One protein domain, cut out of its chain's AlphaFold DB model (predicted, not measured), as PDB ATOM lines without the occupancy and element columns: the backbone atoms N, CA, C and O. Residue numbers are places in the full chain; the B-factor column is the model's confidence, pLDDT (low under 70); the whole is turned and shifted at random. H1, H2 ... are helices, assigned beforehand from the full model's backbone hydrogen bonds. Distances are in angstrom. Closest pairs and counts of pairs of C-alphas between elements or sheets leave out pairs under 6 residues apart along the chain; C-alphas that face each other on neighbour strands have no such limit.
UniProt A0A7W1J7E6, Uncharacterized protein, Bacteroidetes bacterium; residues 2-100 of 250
ATOM      1  N   TYR A   2      13.039  45.935 118.141       81.56
ATOM      2  CA  TYR A   2      11.690  46.331 117.684       81.56
ATOM      3  C   TYR A   2      10.987  45.370 116.725       81.56
ATOM      4  O   TYR A   2       9.766  45.322 116.686       81.56
ATOM      5  N   THR A   3      11.738  44.561 115.978       86.50
ATOM      6  CA  THR A   3      11.169  43.691 114.941       86.50
ATOM      7  C   THR A   3      10.225  42.618 115.470       86.50
ATOM      8  O   THR A   3       9.506  42.059 114.658       86.50
ATOM      9  N   LYS A   4      10.215  42.352 116.787       87.50
ATOM     10  CA  LYS A   4       9.300  41.415 117.463       87.50
ATOM     11  C   LYS A   4       7.879  41.963 117.650       87.50
ATOM     12  O   LYS A   4       6.984  41.186 117.962       87.50
ATOM     13  N   ASP A   5       7.675  43.266 117.476       92.38
ATOM     14  CA  ASP A   5       6.342  43.865 117.466       92.38
ATOM     15  C   ASP A   5       5.603  43.524 116.150       92.38
ATOM     16  O   ASP A   5       6.204  43.634 115.075       92.38
ATOM     17  N   PRO A   6       4.314  43.127 116.187       94.19
ATOM     18  CA  PRO A   6       3.550  42.787 114.985       94.19
ATOM     19  C   PRO A   6       3.490  43.902 113.936       94.19
ATOM     20  O   PRO A   6       3.619  43.632 112.741       94.19
ATOM     21  N   LEU A   7       3.323  45.163 114.346       93.19
ATOM     22  CA  LEU A   7       3.233  46.285 113.411       93.19
ATOM     23  C   LEU A   7       4.582  46.550 112.744       93.19
ATOM     24  O   LEU A   7       4.631  46.723 111.524       93.19
ATOM     25  N   TYR A   8       5.670  46.500 113.511       93.62
ATOM     26  CA  TYR A   8       7.029  46.654 112.993       93.62
ATOM     27  C   TYR A   8       7.432  45.489 112.079       93.62
ATOM     28  O   TYR A   8       8.025  45.682 111.019       93.62
ATOM     29  N   SER A   9       7.059  44.261 112.442       93.38
ATOM     30  CA  SER A   9       7.248  43.088 111.589       93.38
ATOM     31  C   SER A   9       6.453  43.214 110.285       93.38
ATOM     32  O   SER A   9       6.971  42.925 109.208       93.38
ATOM     33  N   ASN A  10       5.229  43.745 110.342       94.88
ATOM     34  CA  ASN A  10       4.428  44.006 109.148       94.88
ATOM     35  C   ASN A  10       5.012  45.099 108.243       94.88
ATOM     36  O   ASN A  10       4.811  45.029 107.028       94.88
ATOM     37  N   LEU A  11       5.731  46.082 108.792       94.81
ATOM     38  CA  LEU A  11       6.500  47.040 107.992       94.81
ATOM     39  C   LEU A  11       7.578  46.310 107.179       94.81
ATOM     40  O   LEU A  11       7.665  46.504 105.970       94.81
ATOM     41  N   ILE A  12       8.332  45.408 107.815       94.56
ATOM     42  CA  ILE A  12       9.363  44.594 107.148       94.56
ATOM     43  C   ILE A  12       8.741  43.679 106.087       94.56
ATOM     44  O   ILE A  12       9.235  43.635 104.963       94.56
ATOM     45  N   ARG A  13       7.631  42.995 106.406       93.81
ATOM     46  CA  ARG A  13       6.883  42.184 105.427       93.81
ATOM     47  C   ARG A  13       6.478  43.011 104.213       93.81
ATOM     48  O   ARG A  13       6.683  42.568 103.092       93.81
ATOM     49  N   THR A  14       5.947  44.213 104.441       95.50
ATOM     50  CA  THR A  14       5.515  45.114 103.363       95.50
ATOM     51  C   THR A  14       6.704  45.569 102.516       95.50
ATOM     52  O   THR A  14       6.602  45.566 101.297       95.50
ATOM     53  N   ALA A  15       7.842  45.905 103.132       96.69
ATOM     54  CA  ALA A  15       9.054  46.278 102.406       96.69
ATOM     55  C   ALA A  15       9.526  45.146 101.475       96.69
ATOM     56  O   ALA A  15       9.774  45.385 100.296       96.69
ATOM     57  N   LEU A  16       9.577  43.908 101.980       95.81
ATOM     58  CA  LEU A  16       9.928  42.731 101.178       95.81
ATOM     59  C   LEU A  16       8.903  42.469 100.061       95.81
ATOM     60  O   LEU A  16       9.293  42.199  98.929       95.81
ATOM     61  N   GLU A  17       7.605  42.581 100.363       94.75
ATOM     62  CA  GLU A  17       6.499  42.388  99.410       94.75
ATOM     63  C   GLU A  17       6.589  43.351  98.215       94.75
ATOM     64  O   GLU A  17       6.363  42.938  97.081       94.75
ATOM     65  N   ILE A  18       6.961  44.615  98.451       96.31
ATOM     66  CA  ILE A  18       7.087  45.635  97.396       96.31
ATOM     67  C   ILE A  18       8.495  45.704  96.772       96.31
ATOM     68  O   ILE A  18       8.777  46.614  95.996       96.31
ATOM     69  N   GLY A  19       9.378  44.750  97.091       97.19
ATOM     70  CA  GLY A  19      10.672  44.570  96.422       97.19
ATOM     71  C   GLY A  19      11.864  45.304  97.043       97.19
ATOM     72  O   GLY A  19      12.918  45.383  96.412       97.19
ATOM     73  N   PHE A  20      11.754  45.826  98.269       97.81
ATOM     74  CA  PHE A  20      12.919  46.364  98.977       97.81
ATOM     75  C   PHE A  20      13.823  45.232  99.460       97.81
ATOM     76  O   PHE A  20      13.369  44.208  99.970       97.81
ATOM     77  N   THR A  21      15.129  45.482  99.412       96.56
ATOM     78  CA  THR A  21      16.100  44.700 100.179       96.56
ATOM     79  C   THR A  21      16.217  45.302 101.576       96.56
ATOM     80  O   THR A  21      16.596  46.461 101.735       96.56
ATOM     81  N   VAL A  22      15.885  44.516 102.601       95.56
ATOM     82  CA  VAL A  22      15.975  44.943 104.003       95.56
ATOM     83  C   VAL A  22      17.368  44.620 104.537       95.56
ATOM     84  O   VAL A  22      17.806  43.474 104.464       95.56
ATOM     85  N   PHE A  23      18.051  45.612 105.109       93.50
ATOM     86  CA  PHE A  23      19.384  45.443 105.686       93.50
ATOM     87  C   PHE A  23      19.457  45.990 107.123       93.50
ATOM     88  O   PHE A  23      18.795  46.979 107.447       93.50
ATOM     89  N   PRO A  24      20.263  45.375 108.004       91.75
ATOM     90  CA  PRO A  24      20.556  45.932 109.315       91.75
ATOM     91  C   PRO A  24      21.673  46.980 109.211       91.75
ATOM     92  O   PRO A  24      22.705  46.733 108.592       91.75
ATOM     93  N   TYR A  25      21.497  48.129 109.862       92.62
ATOM     94  CA  TYR A  25      22.559  49.134 110.012       92.62
ATOM     95  C   TYR A  25      23.100  49.228 111.447       92.62
ATOM     96  O   TYR A  25      24.140  49.836 111.670       92.62
ATOM     97  N   GLU A  26      22.416  48.620 112.417       89.62
ATOM     98  CA  GLU A  26      22.750  48.711 113.842       89.62
ATOM     99  C   GLU A  26      24.129  48.117 114.191       89.62
ATOM    100  O   GLU A  26      24.640  47.233 113.499       89.62
ATOM    101  N   THR A  27      24.721  48.582 115.296       80.88
ATOM    102  CA  THR A  27      25.947  47.993 115.849       80.88
ATOM    103  C   THR A  27      25.719  46.559 116.336       80.88
ATOM    104  O   THR A  27      24.763  46.261 117.052       80.88
ATOM    105  N   THR A  28      26.633  45.656 115.976       71.38
ATOM    106  CA  THR A  28      26.661  44.272 116.474       71.38
ATOM    107  C   THR A  28      27.545  44.108 117.711       71.38
ATOM    108  O   THR A  28      27.600  43.017 118.273       71.38
ATOM    109  N   LYS A  29      28.251  45.164 118.141       65.25
ATOM    110  CA  LYS A  29      29.082  45.132 119.350       65.25
ATOM    111  C   LYS A  29      28.167  45.125 120.574       65.25
ATOM    112  O   LYS A  29      27.391  46.055 120.785       65.25
ATOM    113  N   THR A  30      28.213  44.046 121.346       52.06
ATOM    114  CA  THR A  30      27.375  43.857 122.531       52.06
ATOM    115  C   THR A  30      27.748  44.830 123.645       52.06
ATOM    116  O   THR A  30      28.920  45.089 123.897       52.06
ATOM    117  N   LEU A  31      26.741  45.280 124.399       49.41
ATOM    118  CA  LEU A  31      26.880  46.083 125.622       49.41
ATOM    119  C   LEU A  31      27.715  45.404 126.730       49.41
ATOM    120  O   LEU A  31      27.831  45.963 127.807       49.41
ATOM    121  N   GLN A  32      28.293  44.220 126.533       44.50
ATOM    122  CA  GLN A  32      29.209  43.619 127.508       44.50
ATOM    123  C   GLN A  32      30.594  44.293 127.495       44.50
ATOM    124  O   GLN A  32      31.299  44.255 128.497       44.50
ATOM    125  N   ASP A  33      30.896  45.048 126.434       48.97
ATOM    126  CA  ASP A  33      32.036  45.965 126.349       48.97
ATOM    127  C   ASP A  33      31.699  47.363 126.912       48.97
ATOM    128  O   ASP A  33      32.402  48.335 126.650       48.97
ATOM    129  N   SER A  34      30.598  47.529 127.658       46.09
ATOM    130  CA  SER A  34      30.041  48.838 128.061       46.09
ATOM    131  C   SER A  34      30.872  49.652 129.059       46.09
ATOM    132  O   SER A  34      30.552  50.816 129.294       46.09
ATOM    133  N   THR A  35      32.001  49.147 129.556       43.31
ATOM    134  CA  THR A  35      33.041  50.023 130.132       43.31
ATOM    135  C   THR A  35      33.724  50.902 129.072       43.31
ATOM    136  O   THR A  35      34.336  51.907 129.437       43.31
ATOM    137  N   SER A  36      33.556  50.575 127.784       44.12
ATOM    138  CA  SER A  36      34.079  51.273 126.598       44.12
ATOM    139  C   SER A  36      33.006  51.870 125.663       44.12
ATOM    140  O   SER A  36      33.349  52.578 124.725       44.12
ATOM    141  N   ILE A  37      31.711  51.698 125.974       46.81
ATOM    142  CA  ILE A  37      30.627  52.596 125.504       46.81
ATOM    143  C   ILE A  37      30.280  53.573 126.637       46.81
ATOM    144  O   ILE A  37      29.134  53.939 126.882       46.81
ATOM    145  N   LYS A  38      31.304  54.004 127.372       43.47
ATOM    146  CA  LYS A  38      31.269  55.351 127.917       43.47
ATOM    147  C   LYS A  38      31.218  56.268 126.696       43.47
ATOM    148  O   LYS A  38      31.898  55.990 125.708       43.47
ATOM    149  N   LEU A  39      30.441  57.353 126.758       46.09
ATOM    150  CA  LEU A  39      30.871  58.579 126.085       46.09
ATOM    151  C   LEU A  39      32.382  58.618 126.307       46.09
ATOM    152  O   LEU A  39      32.812  58.613 127.466       46.09
ATOM    153  N   GLU A  40      33.196  58.541 125.251       43.59
ATOM    154  CA  GLU A  40      34.589  58.915 125.448       43.59
ATOM    155  C   GLU A  40      34.567  60.263 126.180       43.59
ATOM    156  O   GLU A  40      33.612  61.036 126.045       43.59
ATOM    157  N   ALA A  41      35.601  60.580 126.953       46.00
ATOM    158  CA  ALA A  41      35.710  61.892 127.595       46.00
ATOM    159  C   ALA A  41      35.537  63.079 126.599       46.00
ATOM    160  O   ALA A  41      35.412  64.221 127.026       46.00
ATOM    161  N   SER A  42      35.486  62.797 125.285       49.75
ATOM    162  CA  SER A  42      35.166  63.650 124.136       49.75
ATOM    163  C   SER A  42      33.669  63.851 123.794       49.75
ATOM    164  O   SER A  42      33.372  64.674 122.931       49.75
ATOM    165  N   GLY A  43      32.708  63.139 124.403       55.19
ATOM    166  CA  GLY A  43      31.270  63.307 124.117       55.19
ATOM    167  C   GLY A  43      30.767  62.655 122.815       55.19
ATOM    168  O   GLY A  43      29.712  63.025 122.302       55.19
ATOM    169  N   ILE A  44      31.518  61.700 122.255       63.84
ATOM    170  CA  ILE A  44      31.211  61.024 120.986       63.84
ATOM    171  C   ILE A  44      30.448  59.716 121.232       63.84
ATOM    172  O   ILE A  44      30.894  58.858 121.992       63.84
ATOM    173  N   ASN A  45      29.330  59.516 120.530       77.88
ATOM    174  CA  ASN A  45      28.600  58.248 120.559       77.88
ATOM    175  C   ASN A  45      29.024  57.320 119.413       77.88
ATOM    176  O   ASN A  45      28.728  57.554 118.238       77.88
ATOM    177  N   MET A  46      29.683  56.225 119.785       82.50
ATOM    178  CA  MET A  46      30.180  55.209 118.858       82.50
ATOM    179  C   MET A  46      29.078  54.475 118.088       82.50
ATOM    180  O   MET A  46      29.330  54.006 116.979       82.50
ATOM    181  N   ARG A  47      27.856  54.390 118.628       87.38
ATOM    182  CA  ARG A  47      26.724  53.767 117.931       87.38
ATOM    183  C   ARG A  47      26.397  54.518 116.639       87.38
ATOM    184  O   ARG A  47      26.294  53.877 115.600       87.38
ATOM    185  N   GLU A  48      26.347  55.851 116.680       90.56
ATOM    186  CA  GLU A  48      26.063  56.692 115.502       90.56
ATOM    187  C   GLU A  48      27.119  56.524 114.405       90.56
ATOM    188  O   GLU A  48      26.806  56.469 113.215       90.56
ATOM    189  N   ILE A  49      28.388  56.413 114.811       91.25
ATOM    190  CA  ILE A  49      29.520  56.221 113.899       91.25
ATOM    191  C   ILE A  49      29.408  54.875 113.185       91.25
ATOM    192  O   ILE A  49      29.525  54.809 111.961       91.25
ATOM    193  N   GLU A  50      29.192  53.795 113.933       91.94
ATOM    194  CA  GLU A  50      29.143  52.452 113.354       91.94
ATOM    195  C   GLU A  50      27.900  52.257 112.477       91.94
ATOM    196  O   GLU A  50      28.001  51.657 111.406       91.94
ATOM    197  N   GLN A  51      26.762  52.846 112.861       93.88
ATOM    198  CA  GLN A  51      25.562  52.884 112.026       93.88
ATOM    199  C   GLN A  51      25.824  53.563 110.675       93.88
ATOM    200  O   GLN A  51      25.564  52.975 109.622       93.88
ATOM    201  N   ALA A  52      26.424  54.757 110.686       95.62
ATOM    202  CA  ALA A  52      26.764  55.477 109.462       95.62
ATOM    203  C   ALA A  52      27.786  54.719 108.596       95.62
ATOM    204  O   ALA A  52      27.632  54.646 107.377       95.62
ATOM    205  N   LYS A  53      28.799  54.084 109.201       95.06
ATOM    206  CA  LYS A  53      29.767  53.249 108.469       95.06
ATOM    207  C   LYS A  53      29.122  52.020 107.833       95.06
ATOM    208  O   LYS A  53      29.506  51.641 106.730       95.06
ATOM    209  N   ASN A  54      28.161  51.383 108.498       96.00
ATOM    210  CA  ASN A  54      27.440  50.249 107.922       96.00
ATOM    211  C   ASN A  54      26.610  50.668 106.704       96.00
ATOM    212  O   ASN A  54      26.619  49.958 105.701       96.00
ATOM    213  N   ILE A  55      25.980  51.844 106.753       97.06
ATOM    214  CA  ILE A  55      25.277  52.428 105.603       97.06
ATOM    215  C   ILE A  55      26.269  52.766 104.483       97.06
ATOM    216  O   ILE A  55      26.054  52.381 103.335       97.06
ATOM    217  N   LYS A  56      27.407  53.393 104.810       97.38
ATOM    218  CA  LYS A  56      28.464  53.696 103.836       97.38
ATOM    219  C   LYS A  56      28.952  52.448 103.098       97.38
ATOM    220  O   LYS A  56      29.115  52.502 101.890       97.38
ATOM    221  N   LYS A  57      29.128  51.307 103.776       97.12
ATOM    222  CA  LYS A  57      29.543  50.048 103.120       97.12
ATOM    223  C   LYS A  57      28.584  49.595 102.015       97.12
ATOM    224  O   LYS A  57      29.013  48.873 101.120       97.12
ATOM    225  N   ILE A  58      27.300  49.945 102.103       97.06
ATOM    226  CA  ILE A  58      26.318  49.648 101.053       97.06
ATOM    227  C   ILE A  58      26.565  50.572  99.863       97.06
ATOM    228  O   ILE A  58      26.720  50.082  98.751       97.06
ATOM    229  N   LEU A  59      26.702  51.874 100.117       97.19
ATOM    230  CA  LEU A  59      26.998  52.884  99.095       97.19
ATOM    231  C   LEU A  59      28.361  52.664  98.416       97.19
ATOM    232  O   LEU A  59      28.503  52.904  97.227       97.19
ATOM    233  N   ASP A  60      29.358  52.154  99.137       97.62
ATOM    234  CA  ASP A  60      30.670  51.819  98.567       97.62
ATOM    235  C   ASP A  60      30.588  50.643  97.582       97.62
ATOM    236  O   ASP A  60      31.382  50.558  96.649       97.62
ATOM    237  N   LYS A  61      29.645  49.716  97.799       97.75
ATOM    238  CA  LYS A  61      29.404  48.569  96.911       97.75
ATOM    239  C   LYS A  61      28.490  48.925  95.744       97.75
ATOM    240  O   LYS A  61      28.679  48.398  94.653       97.75
ATOM    241  N   ASP A  62      27.508  49.783  95.990       97.50
ATOM    242  CA  ASP A  62      26.571  50.295  94.998       97.50
ATOM    243  C   ASP A  62      26.370  51.807  95.208       97.50
ATOM    244  O   ASP A  62      25.484  52.221  95.964       97.50
ATOM    245  N   PRO A  63      27.178  52.647  94.537       96.00
ATOM    246  CA  PRO A  63      27.080  54.102  94.655       96.00
ATOM    247  C   PRO A  63      25.755  54.691  94.156       96.00
ATOM    248  O   PRO A  63      25.476  55.859  94.419       96.00
ATOM    249  N   LEU A  64      24.944  53.913  93.428       96.12
ATOM    250  CA  LEU A  64      23.633  54.327  92.921       96.12
ATOM    251  C   LEU A  64      22.475  53.829  93.798       96.12
ATOM    252  O   LEU A  64      21.311  54.108  93.486       96.12
ATOM    253  N   ALA A  65      22.768  53.116  94.891       96.69
ATOM    254  CA  ALA A  65      21.758  52.596  95.798       96.69
ATOM    255  C   ALA A  65      20.877  53.725  96.359       96.69
ATOM    256  O   ALA A  65      21.355  54.713  96.918       96.69
ATOM    257  N   LYS A  66      19.557  53.542  96.269       96.50
ATOM    258  CA  LYS A  66      18.572  54.409  96.927       96.50
ATOM    259  C   LYS A  66      18.175  53.784  98.253       96.50
ATOM    260  O   LYS A  66      17.643  52.676  98.284       96.50
ATOM    261  N   ILE A  67      18.436  54.496  99.344       97.25
ATOM    262  CA  ILE A  67      18.308  53.960 100.697       97.25
ATOM    263  C   ILE A  67      17.229  54.726 101.468       97.25
ATOM    264  O   ILE A  67      17.286  55.946 101.576       97.25
ATOM    265  N   LEU A  68      16.280  53.989 102.051       97.19
ATOM    266  CA  LEU A  68      15.351  54.491 103.063       97.19
ATOM    267  C   LEU A  68      15.772  53.942 104.428       97.19
ATOM    268  O   LEU A  68      15.806  52.726 104.618       97.19
ATOM    269  N   ILE A  69      16.064  54.825 105.382       96.06
ATOM    270  CA  ILE A  69      16.399  54.439 106.756       96.06
ATOM    271  C   ILE A  69      15.222  54.760 107.674       96.06
ATOM    272  O   ILE A  69      14.802  55.908 107.777       96.06
ATOM    273  N   HIS A  70      14.723  53.747 108.379       94.62
ATOM    274  CA  HIS A  70      13.813  53.932 109.504       94.62
ATOM    275  C   HIS A  70      14.601  53.752 110.810       94.62
ATOM    276  O   HIS A  70      15.163  52.683 111.076       94.62
ATOM    277  N   CYS A  71      14.690  54.814 111.606       92.88
ATOM    278  CA  CYS A  71      15.495  54.854 112.824       92.88
ATOM    279  C   CYS A  71      14.738  55.457 114.006       92.88
ATOM    280  O   CYS A  71      13.658  56.026 113.857       92.88
ATOM    281  N   GLY A  72      15.306  55.271 115.199       89.62
ATOM    282  CA  GLY A  72      14.770  55.851 116.426       89.62
ATOM    283  C   GLY A  72      14.941  57.370 116.483       89.62
ATOM    284  O   GLY A  72      15.542  57.981 115.597       89.62
ATOM    285  N   TYR A  73      14.432  57.955 117.565       86.31
ATOM    286  CA  TYR A  73      14.470  59.394 117.813       86.31
ATOM    287  C   TYR A  73      15.876  59.985 117.692       86.31
ATOM    288  O   TYR A  73      16.860  59.356 118.077       86.31
ATOM    289  N   ASP A  74      15.934  61.200 117.146       88.75
ATOM    290  CA  ASP A  74      17.109  62.070 117.022       88.75
ATOM    291  C   ASP A  74      18.324  61.524 116.249       88.75
ATOM    292  O   ASP A  74      19.213  62.298 115.904       88.75
ATOM    293  N   HIS A  75      18.327  60.257 115.827       92.81
ATOM    294  CA  HIS A  75      19.330  59.715 114.899       92.81
ATOM    295  C   HIS A  75      19.368  60.473 113.557       92.81
ATOM    296  O   HIS A  75      20.392  60.492 112.876       92.81
ATOM    297  N   ILE A  76      18.258  61.114 113.180       94.31
ATOM    298  CA  ILE A  76      18.129  61.907 111.954       94.31
ATOM    299  C   ILE A  76      18.624  63.358 112.090       94.31
ATOM    300  O   ILE A  76      18.514  64.102 111.129       94.31
ATOM    301  N   VAL A  77      19.136  63.794 113.250       93.19
ATOM    302  CA  VAL A  77      19.639  65.172 113.395       93.19
ATOM    303  C   VAL A  77      20.884  65.372 112.519       93.19
ATOM    304  O   VAL A  77      21.894  64.680 112.681       93.19
ATOM    305  N   GLU A  78      20.822  66.330 111.596       93.31
ATOM    306  CA  GLU A  78      21.916  66.632 110.656       93.31
ATOM    307  C   GLU A  78      23.022  67.487 111.290       93.31
ATOM    308  O   GLU A  78      24.201  67.370 110.951       93.31
ATOM    309  N   THR A  79      22.647  68.347 112.239       89.75
ATOM    310  CA  THR A  79      23.552  69.275 112.924       89.75
ATOM    311  C   THR A  79      24.254  68.635 114.124       89.75
ATOM    312  O   THR A  79      23.948  67.520 114.547       89.75
ATOM    313  N   ASN A  80      25.177  69.373 114.748       85.94
ATOM    314  CA  ASN A  80      25.704  68.971 116.049       85.94
ATOM    315  C   ASN A  80      24.582  68.920 117.101       85.94
ATOM    316  O   ASN A  80      23.721  69.796 117.173       85.94
ATOM    317  N   TYR A  81      24.642  67.894 117.940       77.56
ATOM    318  CA  TYR A  81      23.754  67.603 119.048       77.56
ATOM    319  C   TYR A  81      24.520  67.789 120.373       77.56
ATOM    320  O   TYR A  81      25.546  67.128 120.596       77.56
ATOM    321  N   PRO A  82      24.065  68.679 121.275       75.31
ATOM    322  CA  PRO A  82      24.748  68.948 122.541       75.31
ATOM    323  C   PRO A  82      24.970  67.682 123.382       75.31
ATOM    324  O   PRO A  82      24.039  66.924 123.635       75.31
ATOM    325  N   GLY A  83      26.213  67.441 123.811       71.50
ATOM    326  CA  GLY A  83      26.586  66.276 124.631       71.50
ATOM    327  C   GLY A  83      26.675  64.933 123.889       71.50
ATOM    328  O   GLY A  83      27.059  63.942 124.503       71.50
ATOM    329  N   TRP A  84      26.351  64.898 122.591       70.50
ATOM    330  CA  TRP A  84      26.358  63.690 121.747       70.50
ATOM    331  C   TRP A  84      27.265  63.856 120.499       70.50
ATOM    332  O   TRP A  84      27.674  62.887 119.853       70.50
ATOM    333  N   GLY A  85      27.631  65.090 120.141       84.75
ATOM    334  CA  GLY A  85      28.421  65.358 118.939       84.75
ATOM    335  C   GLY A  85      27.531  65.281 117.704       84.75
ATOM    336  O   GLY A  85      26.604  66.065 117.591       84.75
ATOM    337  N   LYS A  86      27.781  64.362 116.768       89.44
ATOM    338  CA  LYS A  86      26.909  64.169 115.595       89.44
ATOM    339  C   LYS A  86      26.090  62.891 115.732       89.44
ATOM    340  O   LYS A  86      26.668  61.833 115.999       89.44
ATOM    341  N   ALA A  87      24.789  63.004 115.473       93.00
ATOM    342  CA  ALA A  87      23.897  61.867 115.276       93.00
ATOM    343  C   ALA A  87      24.180  61.161 113.935       93.00
ATOM    344  O   ALA A  87      24.991  61.628 113.130       93.00
ATOM    345  N   MET A  88      23.525  60.028 113.691       94.56
ATOM    346  CA  MET A  88      23.740  59.177 112.523       94.56
ATOM    347  C   MET A  88      23.620  59.955 111.207       94.56
ATOM    348  O   MET A  88      24.496  59.792 110.364       94.56
ATOM    349  N   ALA A  89      22.625  60.830 111.029       95.94
ATOM    350  CA  ALA A  89      22.512  61.658 109.820       95.94
ATOM    351  C   ALA A  89      23.734  62.573 109.628       95.94
ATOM    352  O   ALA A  89      24.377  62.525 108.580       95.94
ATOM    353  N   GLY A  90      24.148  63.304 110.669       95.06
ATOM    354  CA  GLY A  90      25.386  64.092 110.638       95.06
ATOM    355  C   GLY A  90      26.646  63.259 110.344       95.06
ATOM    356  O   GLY A  90      27.571  63.733 109.679       95.06
ATOM    357  N   ARG A  91      26.697  61.998 110.800       95.19
ATOM    358  CA  ARG A  91      27.786  61.051 110.488       95.19
ATOM    359  C   ARG A  91      27.718  60.509 109.061       95.19
ATOM    360  O   ARG A  91      28.765  60.294 108.456       95.19
ATOM    361  N   ILE A  92      26.524  60.313 108.501       96.94
ATOM    362  CA  ILE A  92      26.340  59.952 107.089       96.94
ATOM    363  C   ILE A  92      26.898  61.069 106.206       96.94
ATOM    364  O   ILE A  92      27.705  60.771 105.327       96.94
ATOM    365  N   ILE A  93      26.568  62.333 106.492       96.69
ATOM    366  CA  ILE A  93      27.126  63.492 105.774       96.69
ATOM    367  C   ILE A  93      28.655  63.468 105.841       96.69
ATOM    368  O   ILE A  93      29.326  63.541 104.816       96.69
ATOM    369  N   GLU A  94      29.210  63.305 107.045       95.62
ATOM    370  CA  GLU A  94      30.659  63.286 107.270       95.62
ATOM    371  C   GLU A  94      31.378  62.182 106.485       95.62
ATOM    372  O   GLU A  94      32.438  62.429 105.916       95.62
ATOM    373  N   TYR A  95      30.827  60.967 106.457       96.38
ATOM    374  CA  TYR A  95      31.523  59.813 105.887       96.38
ATOM    375  C   TYR A  95      31.204  59.536 104.422       96.38
ATOM    376  O   TYR A  95      31.962  58.816 103.774       96.38
ATOM    377  N   THR A  96      30.094  60.055 103.904       96.12
ATOM    378  CA  THR A  96      29.643  59.781 102.530       96.12
ATOM    379  C   THR A  96      29.612  61.027 101.651       96.12
ATOM    380  O   THR A  96      29.590  60.897 100.432       96.12
ATOM    381  N   GLY A  97      29.595  62.227 102.242       96.31
ATOM    382  CA  GLY A  97      29.350  63.482 101.528       96.31
ATOM    383  C   GLY A  97      27.897  63.675 101.072       96.31
ATOM    384  O   GLY A  97      27.578  64.715 100.505       96.31
ATOM    385  N   ILE A  98      27.010  62.704 101.314       96.38
ATOM    386  CA  ILE A  98      25.589  62.775 100.963       96.38
ATOM    387  C   ILE A  98      24.831  63.434 102.113       96.38
ATOM    388  O   ILE A  98      24.914  62.959 103.246       96.38
ATOM    389  N   ASN A  99      24.053  64.478 101.814       96.12
ATOM    390  CA  ASN A  99      23.053  64.982 102.752       96.12
ATOM    391  C   ASN A  99      21.753  64.174 102.622       96.12
ATOM    392  O   ASN A  99      21.095  64.291 101.583       96.12
ATOM    393  N   PRO A 100      21.403  63.301 103.590       96.19
ATOM    394  CA  PRO A 100      20.150  62.562 103.521       96.19
ATOM    395  C   PRO A 100      18.971  63.518 103.707       96.19
ATOM    396  O   PRO A 100      19.047  64.418 104.528       96.19
TER     397      PRO A 100
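What this domain is: This is residues 2 to 100 of the 250 residues of an uncharacterized protein of Bacteroidetes bacterium (UniProt A0A7W1J7E6). With little regular structure, the printed part is a steeply tilted pair of helices, H2 and H3, among long loops, with H1 off at one far end. Residues 30 to 35, in the loop between H1 and H2, stick out. The 99 printed residues have three named helices, H1, H2 and H3 in chain order, and no named strand; the class is all helix, with 37 residues in them. The whole is only just compact, close to loose, with a radius of gyration of the C-alphas of 14.8 A and spans of 45 by 31 by 22 A.

How they stand to each other: H1, residues 6 to 17, touches no helix. H2, residues 46 to 61, touches H3, residues 88 to 96; their closest C-alphas, of Glu 48 and Met 88, are 4.5 A apart. They run the same way at a steep tilt of 43 degrees. Every O i to N i+4 pair is within hydrogen-bond range in H1 and H3, and 11 of 12 in H2.

Where its parts are: H1 begins at C-alpha 6 (3.550, 42.787, 114.985) and is 15.9 A long, H2 22.9 A. H3, 11.6 A, ends at C-alpha 96 (29.643, 59.781, 102.530).

The domain as a whole: The C-alphas farthest apart, of Glu 17 and Ala 41, are 45.0 A apart. Both links are long. The printed part has no cut. Residues 29 to 44 have pLDDT under 70.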